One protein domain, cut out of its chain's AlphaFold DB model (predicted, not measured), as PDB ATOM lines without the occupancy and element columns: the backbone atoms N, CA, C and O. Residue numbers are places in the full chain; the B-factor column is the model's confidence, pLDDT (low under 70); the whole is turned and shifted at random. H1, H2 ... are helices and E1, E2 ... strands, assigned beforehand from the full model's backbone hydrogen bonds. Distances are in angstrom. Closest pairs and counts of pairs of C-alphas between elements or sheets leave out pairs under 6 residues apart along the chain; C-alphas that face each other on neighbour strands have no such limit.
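AT A GLANCE: This is residues 213 to 298 of the 299 residues of the protein "Cell division protein ZapE" of Phenylobacterium sp. RIFCSPHIGHO2_01_FULL_70_10 (UniProt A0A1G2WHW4). A small sheet of three very short strands, E3, E4 and E5, lies in the middle, with the helical hairpin of H1 and H2 at one end and the strand hairpin of E1 and E2 reaching out at the other. H2 covers one face of the sheet, and H4 packs on E1. The printed part has 86 residues, in the order H1 H2 E1 E2 E3 E4 H3 H4 E5, mixed helices and strands; the sheet E3 E4 E5 is mixed and E1 E2 antiparallel. It is compact, with a radius of gyration of the C-alphas of 13.7 A and spans of 39 by 27 by 20 A.

IN THESE COORDINATES: H1, residues 213 to 220, begins at C-alpha 213 (173.394, 176.283, 239.480). H2, residues 229 to 243, is 21.0 A long. E1, 251 to 255, and E2, 258 to 262, measure 12.8 A and 12.9 A. E3, 264 to 266, E4, 269 to 271, and H3, 274 to 278, follow. H4, 284 to 293, is 14.3 A long. E5, 296 to 298, ends at C-alpha 298 (166.332, 175.883, 228.321).

HOW THE PARTS SIT: H1 and H2, a hairpin, only just touch, with 3 pairs of C-alphas within 8 A, the closest Ala 220 and Leu 238 at 7.3 A, at a shallow tilt of 22 degrees, opposite ways; H2 uses residues 234 to 238 alone. In the hairpin E1 and E2, N 253 and O 260 are 3.0 A apart. E2 runs on into E3 at 92 degrees. E3 and E4 are an antiparallel hairpin, with N 271 and O 264 at 2.8 A. E4 and E5 are parallel, with N 298 and O 270 at 2.8 A; with H3 and H4 between, they form a strand-helix-strand unit, its crossover right-handed. H2 is on this sheet, at a height over the sheet of 10.8 A, two layers. H4 only grazes the sheet with residues 290 to 293; its closest C-alphas to E1 are Asp 286 and Val 255, 6.2 A. H3 and E2 are near each other, with 6 pairs of C-alphas within 10 A. In the four helices every O i to N i+4 pair is within hydrogen-bond range.

THE WHOLE: The C-alphas of Asp 230 and Gly 257, the two farthest apart, are 40.3 A apart. The printed part has no cut and no long link. Residues 225 to 230 stand free. Residues 213 to 216 and 218 to 219 have pLDDT under 70.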
ATOM      1  N   ARG A 213     173.856 176.244 240.879       67.00
ATOM      2  CA  ARG A 213     173.394 176.283 239.480       67.00
ATOM      3  C   ARG A 213     172.516 177.503 239.260       67.00
ATOM      4  O   ARG A 213     172.714 178.237 238.296       67.00
ATOM      5  N   LEU A 214     171.584 177.752 240.181       67.38
ATOM      6  CA  LEU A 214     170.712 178.921 240.118       67.38
ATOM      7  C   LEU A 214     171.505 180.229 240.203       67.38
ATOM      8  O   LEU A 214     171.172 181.176 239.500       67.38
ATOM      9  N   ASP A 215     172.559 180.281 241.017       66.81
ATOM     10  CA  ASP A 215     173.419 181.464 241.103       66.81
ATOM     11  C   ASP A 215     174.170 181.725 239.784       66.81
ATOM     12  O   ASP A 215     174.243 182.879 239.354       66.81
ATOM     13  N   ARG A 216     174.648 180.674 239.094       68.62
ATOM     14  CA  ARG A 216     175.228 180.790 237.742       68.62
ATOM     15  C   ARG A 216     174.208 181.307 236.724       68.62
ATOM     16  O   ARG A 216     174.479 182.292 236.041       68.62
ATOM     17  N   LEU A 217     173.014 180.711 236.684       70.31
ATOM     18  CA  LEU A 217     171.928 181.137 235.790       70.31
ATOM     19  C   LEU A 217     171.489 182.586 236.067       70.31
ATOM     20  O   LEU A 217     171.309 183.375 235.145       70.31
ATOM     21  N   ARG A 218     171.350 182.975 237.340       66.81
ATOM     22  CA  ARG A 218     170.983 184.348 237.728       66.81
ATOM     23  C   ARG A 218     172.049 185.369 237.354       66.81
ATOM     24  O   ARG A 218     171.686 186.481 236.985       66.81
ATOM     25  N   ALA A 219     173.327 185.010 237.452       69.69
ATOM     26  CA  ALA A 219     174.421 185.885 237.042       69.69
ATOM     27  C   ALA A 219     174.458 186.091 235.517       69.69
ATOM     28  O   ALA A 219     174.749 187.198 235.071       69.69
ATOM     29  N   ALA A 220     174.138 185.054 234.733       70.81
ATOM     30  CA  ALA A 220     174.110 185.111 233.269       70.81
ATOM     31  C   ALA A 220     172.824 185.737 232.689       70.81
ATOM     32  O   ALA A 220     172.844 186.268 231.581       70.81
ATOM     33  N   GLY A 221     171.722 185.698 233.444       76.31
ATOM     34  CA  GLY A 221     170.386 186.083 232.989       76.31
ATOM     35  C   GLY A 221     169.526 184.855 232.679       76.31
ATOM     36  O   GLY A 221     169.997 183.869 232.127       76.31
ATOM     37  N   VAL A 222     168.246 184.908 233.062       83.81
ATOM     38  CA  VAL A 222     167.274 183.804 232.874       83.81
ATOM     39  C   VAL A 222     166.195 184.123 231.836       83.81
ATOM     40  O   VAL A 222     165.303 183.315 231.596       83.81
ATOM     41  N   TRP A 223     166.247 185.317 231.245       88.56
ATOM     42  CA  TRP A 223     165.324 185.776 230.216       88.56
ATOM     43  C   TRP A 223     166.079 186.653 229.224       88.56
ATOM     44  O   TRP A 223     166.615 187.693 229.609       88.56
ATOM     45  N   PHE A 224     166.111 186.235 227.962       90.12
ATOM     46  CA  PHE A 224     166.854 186.909 226.904       90.12
ATOM     47  C   PHE A 224     165.875 187.474 225.878       90.12
ATOM     48  O   PHE A 224     165.041 186.752 225.331       90.12
ATOM     49  N   SER A 225     165.918 188.787 225.665       90.81
ATOM     50  CA  SER A 225     165.004 189.480 224.760       90.81
ATOM     51  C   SER A 225     165.632 190.784 224.259       90.81
ATOM     52  O   SER A 225     166.186 191.521 225.079       90.81
ATOM     53  N   PRO A 226     165.507 191.116 222.960       92.81
ATOM     54  CA  PRO A 226     164.798 190.367 221.914       92.81
ATOM     55  C   PRO A 226     165.554 189.108 221.452       92.81
ATOM     56  O   PRO A 226     166.697 188.888 221.830       92.81
ATOM     57  N   VAL A 227     164.905 188.266 220.641       90.25
ATOM     58  CA  VAL A 227     165.570 187.126 219.985       90.25
ATOM     59  C   VAL A 227     166.487 187.680 218.894       90.25
ATOM     60  O   VAL A 227     166.048 187.964 217.778       90.25
ATOM     61  N   ASP A 228     167.743 187.911 219.256       94.81
ATOM     62  CA  ASP A 228     168.806 188.387 218.378       94.81
ATOM     63  C   ASP A 228     170.068 187.526 218.533       94.81
ATOM     64  O   ASP A 228     170.177 186.691 219.433       94.81
ATOM     65  N   ARG A 229     171.041 187.732 217.640       94.62
ATOM     66  CA  ARG A 229     172.267 186.920 217.601       94.62
ATOM     67  C   ARG A 229     173.133 187.048 218.852       94.62
ATOM     68  O   ARG A 229     173.880 186.121 219.161       94.62
ATOM     69  N   ASP A 230     173.090 188.188 219.538       92.38
ATOM     70  CA  ASP A 230     173.893 188.385 220.742       92.38
ATOM     71  C   ASP A 230     173.299 187.588 221.904       92.38
ATOM     72  O   ASP A 230     174.026 186.862 222.586       92.38
ATOM     73  N   HIS A 231     171.978 187.646 222.068       92.75
ATOM     74  CA  HIS A 231     171.242 186.854 223.045       92.75
ATOM     75  C   HIS A 231     171.313 185.347 222.767       92.75
ATOM     76  O   HIS A 231     171.541 184.582 223.702       92.75
ATOM     77  N   GLU A 232     171.205 184.919 221.505       91.69
ATOM     78  CA  GLU A 232     171.401 183.514 221.111       91.69
ATOM     79  C   GLU A 232     172.793 183.013 221.514       91.69
ATOM     80  O   GLU A 232     172.920 181.963 222.140       91.69
ATOM     81  N   ARG A 233     173.840 183.806 221.253       92.00
ATOM     82  CA  ARG A 233     175.216 183.443 221.616       92.00
ATOM     83  C   ARG A 233     175.407 183.305 223.127       92.00
ATOM     84  O   ARG A 233     176.122 182.405 223.564       92.00
ATOM     85  N   VAL A 234     174.809 184.192 223.925       89.94
ATOM     86  CA  VAL A 234     174.872 184.101 225.396       89.94
ATOM     87  C   VAL A 234     174.111 182.871 225.894       89.94
ATOM     88  O   VAL A 234     174.616 182.154 226.755       89.94
ATOM     89  N   PHE A 235     172.936 182.597 225.325       91.56
ATOM     90  CA  PHE A 235     172.135 181.421 225.654       91.56
ATOM     91  C   PHE A 235     172.878 180.114 225.339       91.56
ATOM     92  O   PHE A 235     172.934 179.220 226.183       91.56
ATOM     93  N   ASP A 236     173.509 180.027 224.165       91.25
ATOM     94  CA  ASP A 236     174.323 178.878 223.752       91.25
ATOM     95  C   ASP A 236     175.541 178.675 224.657       91.25
ATOM     96  O   ASP A 236     175.842 177.548 225.047       91.25
ATOM     97  N   ALA A 237     176.225 179.761 225.030       89.06
ATOM     98  CA  ALA A 237     177.359 179.696 225.947       89.06
ATOM     99  C   ALA A 237     176.937 179.209 227.341       89.06
ATOM    100  O   ALA A 237     177.635 178.395 227.943       89.06
ATOM    101  N   LEU A 238     175.784 179.668 227.841       89.25
ATOM    102  CA  LEU A 238     175.236 179.231 229.124       89.25
ATOM    103  C   LEU A 238     174.827 177.754 229.094       89.25
ATOM    104  O   LEU A 238     175.048 177.033 230.064       89.25
ATOM    105  N   TRP A 239     174.250 177.298 227.985       90.38
ATOM    106  CA  TRP A 239     173.933 175.888 227.792       90.38
ATOM    107  C   TRP A 239     175.200 175.022 227.784       90.38
ATOM    108  O   TRP A 239     175.264 174.036 228.514       90.38
ATOM    109  N   ALA A 240     176.234 175.430 227.042       88.00
ATOM    110  CA  ALA A 240     177.518 174.731 227.007       88.00
ATOM    111  C   ALA A 240     178.221 174.696 228.379       88.00
ATOM    112  O   ALA A 240     178.767 173.660 228.750       88.00
ATOM    113  N   ASP A 241     178.172 175.790 229.151       84.06
ATOM    114  CA  ASP A 241     178.681 175.823 230.534       84.06
ATOM    115  C   ASP A 241     177.926 174.839 231.437       84.06
ATOM    116  O   ASP A 241     178.528 174.129 232.239       84.06
ATOM    117  N   MET A 242     176.601 174.760 231.288       82.38
ATOM    118  CA  MET A 242     175.767 173.861 232.087       82.38
ATOM    119  C   MET A 242     175.984 172.384 231.752       82.38
ATOM    120  O   MET A 242     175.832 171.559 232.652       82.38
ATOM    121  N   LEU A 243     176.342 172.058 230.506       82.06
ATOM    122  CA  LEU A 243     176.720 170.700 230.101       82.06
ATOM    123  C   LEU A 243     178.030 170.229 230.751       82.06
ATOM    124  O   LEU A 243     178.237 169.028 230.854       82.06
ATOM    125  N   ASP A 244     178.910 171.143 231.178       79.00
ATOM    126  CA  ASP A 244     180.185 170.828 231.851       79.00
ATOM    127  C   ASP A 244     181.053 169.793 231.094       79.00
ATOM    128  O   ASP A 244     181.758 168.973 231.678       79.00
ATOM    129  N   GLY A 245     180.987 169.823 229.757       73.88
ATOM    130  CA  GLY A 245     181.723 168.915 228.870       73.88
ATOM    131  C   GLY A 245     181.014 167.601 228.519       73.88
ATOM    132  O   GLY A 245     181.558 166.847 227.710       73.88
ATOM    133  N   ASP A 246     179.823 167.332 229.060       72.12
ATOM    134  CA  ASP A 246     179.006 166.188 228.646       72.12
ATOM    135  C   ASP A 246     178.441 166.381 227.226       72.12
ATOM    136  O   ASP A 246     178.101 167.488 226.798       72.12
ATOM    137  N   GLU A 247     178.308 165.278 226.484       78.12
ATOM    138  CA  GLU A 247     177.663 165.280 225.169       78.12
ATOM    139  C   GLU A 247     176.131 165.356 225.294       78.12
ATOM    140  O   GLU A 247     175.524 164.797 226.213       78.12
ATOM    141  N   GLU A 248     175.480 166.004 224.325       84.25
ATOM    142  CA  GLU A 248     174.024 165.964 224.160       84.25
ATOM    143  C   GLU A 248     173.603 164.600 223.597       84.25
ATOM    144  O   GLU A 248     173.476 164.410 222.389       84.25
ATOM    145  N   LEU A 249     173.405 163.623 224.479       82.12
ATOM    146  CA  LEU A 249     173.031 162.269 224.064       82.12
ATOM    147  C   LEU A 249     171.571 162.186 223.593       82.12
ATOM    148  O   LEU A 249     171.210 161.280 222.837       82.12
ATOM    149  N   GLY A 250     170.742 163.132 224.039       89.25
ATOM    150  CA  GLY A 250     169.302 163.112 223.851       89.25
ATOM    151  C   GLY A 250     168.628 162.043 224.710       89.25
ATOM    152  O   GLY A 250     169.248 161.120 225.239       89.25
ATOM    153  N   GLU A 251     167.315 162.157 224.858       89.75
ATOM    154  CA  GLU A 251     166.526 161.226 225.654       89.75
ATOM    155  C   GLU A 251     165.153 160.986 225.025       89.75
ATOM    156  O   GLU A 251     164.605 161.825 224.311       89.75
ATOM    157  N   THR A 252     164.581 159.807 225.267       92.31
ATOM    158  CA  THR A 252     163.176 159.538 224.960       92.31
ATOM    159  C   THR A 252     162.456 159.153 226.237       92.31
ATOM    160  O   THR A 252     162.752 158.110 226.814       92.31
ATOM    161  N   LEU A 253     161.490 159.974 226.649       89.25
ATOM    162  CA  LEU A 253     160.625 159.658 227.780       89.25
ATOM    163  C   LEU A 253     159.414 158.868 227.307       89.25
ATOM    164  O   LEU A 253     158.791 159.229 226.309       89.25
ATOM    165  N   GLU A 254     159.067 157.809 228.035       87.81
ATOM    166  CA  GLU A 254     157.829 157.070 227.817       87.81
ATOM    167  C   GLU A 254     156.830 157.364 228.941       87.81
ATOM    168  O   GLU A 254     157.069 157.039 230.102       87.81
ATOM    169  N   VAL A 255     155.701 157.984 228.597       83.50
ATOM    170  CA  VAL A 255     154.650 158.388 229.540       83.50
ATOM    171  C   VAL A 255     153.345 157.730 229.112       83.50
ATOM    172  O   VAL A 255     152.779 158.068 228.077       83.50
ATOM    173  N   LEU A 256     152.864 156.751 229.884       79.94
ATOM    174  CA  LEU A 256     151.626 156.013 229.581       79.94
ATOM    175  C   LEU A 256     151.592 155.448 228.138       79.94
ATOM    176  O   LEU A 256     150.565 155.495 227.462       79.94
ATOM    177  N   GLY A 257     152.734 154.947 227.652       77.44
ATOM    178  CA  GLY A 257     152.907 154.393 226.301       77.44
ATOM    179  C   GLY A 257     153.182 155.425 225.198       77.44
ATOM    180  O   GLY A 257     153.403 155.050 224.046       77.44
ATOM    181  N   ARG A 258     153.192 156.725 225.517       83.62
ATOM    182  CA  ARG A 258     153.587 157.803 224.600       83.62
ATOM    183  C   ARG A 258     155.087 158.037 224.679       83.62
ATOM    184  O   ARG A 258     155.605 158.222 225.770       83.62
ATOM    185  N   LYS A 259     155.759 158.117 223.530       90.38
ATOM    186  CA  LYS A 259     157.188 158.449 223.447       90.38
ATOM    187  C   LYS A 259     157.385 159.928 223.131       90.38
ATOM    188  O   LYS A 259     156.848 160.421 222.142       90.38
ATOM    189  N   ILE A 260     158.153 160.613 223.966       93.50
ATOM    190  CA  ILE A 260     158.510 162.026 223.831       93.50
ATOM    191  C   ILE A 260     159.998 162.086 223.515       93.50
ATOM    192  O   ILE A 260     160.821 161.736 224.358       93.50
ATOM    193  N   HIS A 261     160.339 162.498 222.298       93.69
ATOM    194  CA  HIS A 261     161.723 162.574 221.837       93.69
ATOM    195  C   HIS A 261     162.322 163.947 222.154       93.69
ATOM    196  O   HIS A 261     161.796 164.971 221.721       93.69
ATOM    197  N   LEU A 262     163.429 163.952 222.893       95.38
ATOM    198  CA  LEU A 262     164.109 165.142 223.396       95.38
ATOM    199  C   LEU A 262     165.567 165.098 222.919       95.38
ATOM    200  O   LEU A 262     166.419 164.537 223.605       95.38
ATOM    201  N   PRO A 263     165.863 165.617 221.717       93.38
ATOM    202  CA  PRO A 263     167.166 165.427 221.080       93.38
ATOM    203  C   PRO A 263     168.313 166.141 221.803       93.38
ATOM    204  O   PRO A 263     169.443 165.678 221.722       93.38
ATOM    205  N   HIS A 264     168.029 167.225 222.531       94.00
ATOM    206  CA  HIS A 264     169.031 168.001 223.262       94.00
ATOM    207  C   HIS A 264     168.796 167.858 224.764       94.00
ATOM    208  O   HIS A 264     168.240 168.735 225.425       94.00
ATOM    209  N   ALA A 265     169.165 166.699 225.296       91.94
ATOM    210  CA  ALA A 265     169.044 166.381 226.710       91.94
ATOM    211  C   ALA A 265     170.272 165.600 227.177       91.94
ATOM    212  O   ALA A 265     170.813 164.782 226.432       91.94
ATOM    213  N   THR A 266     170.706 165.855 228.408       85.44
ATOM    214  CA  THR A 266     171.748 165.070 229.083       85.44
ATOM    215  C   THR A 266     171.613 165.257 230.591       85.44
ATOM    216  O   THR A 266     171.300 166.358 231.051       85.44
ATOM    217  N   GLY A 267     171.795 164.190 231.376       82.56
ATOM    218  CA  GLY A 267     171.579 164.247 232.829       82.56
ATOM    219  C   GLY A 267     170.217 164.865 233.168       82.56
ATOM    220  O   GLY A 267     169.217 164.533 232.533       82.56
ATOM    221  N   GLY A 268     170.150 165.784 234.132       83.50
ATOM    222  CA  GLY A 268     168.955 166.570 234.476       83.50
ATOM    223  C   GLY A 268     168.690 167.832 233.633       83.50
ATOM    224  O   GLY A 268     167.907 168.680 234.074       83.50
ATOM    225  N   LEU A 269     169.328 167.991 232.467       89.50
ATOM    226  CA  LEU A 269     169.217 169.169 231.599       89.50
ATOM    227  C   LEU A 269     168.421 168.868 230.326       89.50
ATOM    228  O   LEU A 269     168.633 167.843 229.677       89.50
ATOM    229  N   LEU A 270     167.557 169.804 229.936       94.69
ATOM    230  CA  LEU A 270     166.822 169.772 228.675       94.69
ATOM    231  C   LEU A 270     166.948 171.114 227.960       94.69
ATOM    232  O   LEU A 270     166.670 172.156 228.547       94.69
ATOM    233  N   ARG A 271     167.278 171.078 226.673       95.12
ATOM    234  CA  ARG A 271     167.113 172.196 225.750       95.12
ATOM    235  C   ARG A 271     166.032 171.835 224.740       95.12
ATOM    236  O   ARG A 271     166.098 170.817 224.057       95.12
ATOM    237  N   ALA A 272     165.004 172.663 224.656       95.50
ATOM    238  CA  ALA A 272     163.883 172.441 223.759       95.50
ATOM    239  C   ALA A 272     163.378 173.775 223.223       95.50
ATOM    240  O   ALA A 272     163.636 174.820 223.799       95.50
ATOM    241  N   THR A 273     162.632 173.740 222.123       93.56
ATOM    242  CA  THR A 273     161.910 174.933 221.675       93.56
ATOM    243  C   THR A 273     160.518 174.937 222.290       93.56
ATOM    244  O   THR A 273     159.927 173.877 222.532       93.56
ATOM    245  N   PHE A 274     159.929 176.119 222.463       92.62
ATOM    246  CA  PHE A 274     158.527 176.209 222.871       92.62
ATOM    247  C   PHE A 274     157.605 175.406 221.937       92.62
ATOM    248  O   PHE A 274     156.703 174.714 222.399       92.62
ATOM    249  N   ALA A 275     157.860 175.428 220.625       93.75
ATOM    250  CA  ALA A 275     157.076 174.669 219.653       93.75
ATOM    251  C   ALA A 275     157.191 173.145 219.847       93.75
ATOM    252  O   ALA A 275     156.194 172.444 219.684       93.75
ATOM    253  N   SER A 276     158.362 172.623 220.232       92.19
ATOM    254  CA  SER A 276     158.548 171.177 220.418       92.19
ATOM    255  C   SER A 276     157.876 170.628 221.676       92.19
ATOM    256  O   SER A 276     157.565 169.441 221.710       92.19
ATOM    257  N   LEU A 277     157.641 171.463 222.697       92.88
ATOM    258  CA  LEU A 277     156.925 171.045 223.908       92.88
ATOM    259  C   LEU A 277     155.445 171.439 223.865       92.88
ATOM    260  O   LEU A 277     154.570 170.601 224.058       92.88
ATOM    261  N   CYS A 278     155.163 172.704 223.560       93.25
ATOM    262  CA  CYS A 278     153.832 173.299 223.669       93.25
ATOM    263  C   CYS A 278     153.068 173.352 222.339       93.25
ATOM    264  O   CYS A 278     151.863 173.594 222.338       93.25
ATOM    265  N   GLY A 279     153.745 173.143 221.205       91.19
ATOM    266  CA  GLY A 279     153.131 173.092 219.871       91.19
ATOM    267  C   GLY A 279     152.663 171.698 219.448       91.19
ATOM    268  O   GLY A 279     152.150 171.534 218.341       91.19
ATOM    269  N   VAL A 280     152.833 170.689 220.306       91.12
ATOM    270  CA  VAL A 280     152.443 169.297 220.052       91.12
ATOM    271  C   VAL A 280     151.457 168.810 221.119       91.12
ATOM    272  O   VAL A 280     151.238 169.468 222.133       91.12
ATOM    273  N   ALA A 281     150.827 167.655 220.893       89.88
ATOM    274  CA  ALA A 281     149.747 167.138 221.739       89.88
ATOM    275  C   ALA A 281     150.237 166.506 223.065       89.88
ATOM    276  O   ALA A 281     149.855 165.378 223.394       89.88
ATOM    277  N   LEU A 282     151.078 167.216 223.828       91.06
ATOM    278  CA  LEU A 282     151.466 166.816 225.183       91.06
ATOM    279  C   LEU A 282     150.327 167.082 226.177       91.06
ATOM    280  O   LEU A 282     149.678 168.128 226.145       91.06
ATOM    281  N   GLY A 283     150.074 166.112 227.051       83.06
ATOM    282  CA  GLY A 283     149.099 166.211 228.135       83.06
ATOM    283  C   GLY A 283     149.749 166.597 229.471       83.06
ATOM    284  O   GLY A 283     150.972 166.593 229.590       83.06
ATOM    285  N   PRO A 284     148.953 166.869 230.521       78.62
ATOM    286  CA  PRO A 284     149.473 167.249 231.839       78.62
ATOM    287  C   PRO A 284     150.514 166.275 232.414       78.62
ATOM    288  O   PRO A 284     151.530 166.711 232.947       78.62
ATOM    289  N   ASN A 285     150.302 164.964 232.252       72.62
ATOM    290  CA  ASN A 285     151.234 163.939 232.734       72.62
ATOM    291  C   ASN A 285     152.595 163.986 232.024       72.62
ATOM    292  O   ASN A 285     153.605 163.654 232.635       72.62
ATOM    293  N   ASP A 286     152.636 164.430 230.766       88.00
ATOM    294  CA  ASP A 286     153.888 164.566 230.020       88.00
ATOM    295  C   ASP A 286     154.730 165.708 230.596       88.00
ATOM    296  O   ASP A 286     155.928 165.554 230.811       88.00
ATOM    297  N   TYR A 287     154.097 166.841 230.916       88.88
ATOM    298  CA  TYR A 287     154.779 167.971 231.550       88.88
ATOM    299  C   TYR A 287     155.249 167.650 232.967       88.88
ATOM    300  O   TYR A 287     156.332 168.082 233.355       88.88
ATOM    301  N   LEU A 288     154.471 166.870 233.726       75.94
ATOM    302  CA  LEU A 288     154.912 166.370 235.028       75.94
ATOM    303  C   LEU A 288     156.146 165.475 234.880       75.94
ATOM    304  O   LEU A 288     157.131 165.698 235.576       75.94
ATOM    305  N   ALA A 289     156.143 164.545 233.922       80.75
ATOM    306  CA  ALA A 289     157.301 163.695 233.650       80.75
ATOM    307  C   ALA A 289     158.537 164.506 233.215       80.75
ATOM    308  O   ALA A 289     159.641 164.239 233.688       80.75
ATOM    309  N   LEU A 290     158.361 165.527 232.367       91.50
ATOM    310  CA  LEU A 290     159.437 166.448 231.981       91.50
ATOM    311  C   LEU A 290     160.006 167.192 233.199       91.50
ATOM    312  O   LEU A 290     161.221 167.234 233.369       91.50
ATOM    313  N   ALA A 291     159.147 167.742 234.060       86.69
ATOM    314  CA  ALA A 291     159.564 168.483 235.251       86.69
ATOM    315  C   ALA A 291     160.209 167.589 236.326       86.69
ATOM    316  O   ALA A 291     161.087 168.037 237.062       86.69
ATOM    317  N   GLU A 292     159.792 166.326 236.429       77.62
ATOM    318  CA  GLU A 292     160.417 165.343 237.318       77.62
ATOM    319  C   GLU A 292     161.782 164.884 236.798       77.62
ATOM    320  O   GLU A 292     162.695 164.644 237.594       77.62
ATOM    321  N   ARG A 293     161.930 164.766 235.472       83.38
ATOM    322  CA  ARG A 293     163.160 164.303 234.829       83.38
ATOM    323  C   ARG A 293     164.229 165.385 234.742       83.38
ATOM    324  O   ARG A 293     165.404 165.080 234.965       83.38
ATOM    325  N   PHE A 294     163.839 166.605 234.381       88.62
ATOM    326  CA  PHE A 294     164.755 167.701 234.084       88.62
ATOM    327  C   PHE A 294     164.610 168.806 235.118       88.62
ATOM    328  O   PHE A 294     163.588 169.482 235.207       88.62
ATOM    329  N   HIS A 295     165.673 169.019 235.888       81.19
ATOM    330  CA  HIS A 295     165.706 170.090 236.875       81.19
ATOM    331  C   HIS A 295     165.976 171.463 236.242       81.19
ATOM    332  O   HIS A 295     165.708 172.482 236.876       81.19
ATOM    333  N   THR A 296     166.524 171.504 235.022       86.88
ATOM    334  CA  THR A 296     166.770 172.743 234.272       86.88
ATOM    335  C   THR A 296     166.303 172.570 232.836       86.88
ATOM    336  O   THR A 296     166.726 171.638 232.153       86.88
ATOM    337  N   VAL A 297     165.467 173.500 232.375       91.88
ATOM    338  CA  VAL A 297     164.966 173.532 231.002       91.88
ATOM    339  C   VAL A 297     165.340 174.864 230.358       91.88
ATOM    340  O   VAL A 297     165.008 175.924 230.883       91.88
ATOM    341  N   PHE A 298     166.035 174.784 229.230       93.00
ATOM    342  CA  PHE A 298     166.332 175.883 228.321       93.00
ATOM    343  C   PHE A 298     165.240 175.897 227.246       93.00
ATOM    344  O   PHE A 298     165.048 174.885 226.564       93.00
TER     345      PHE A 298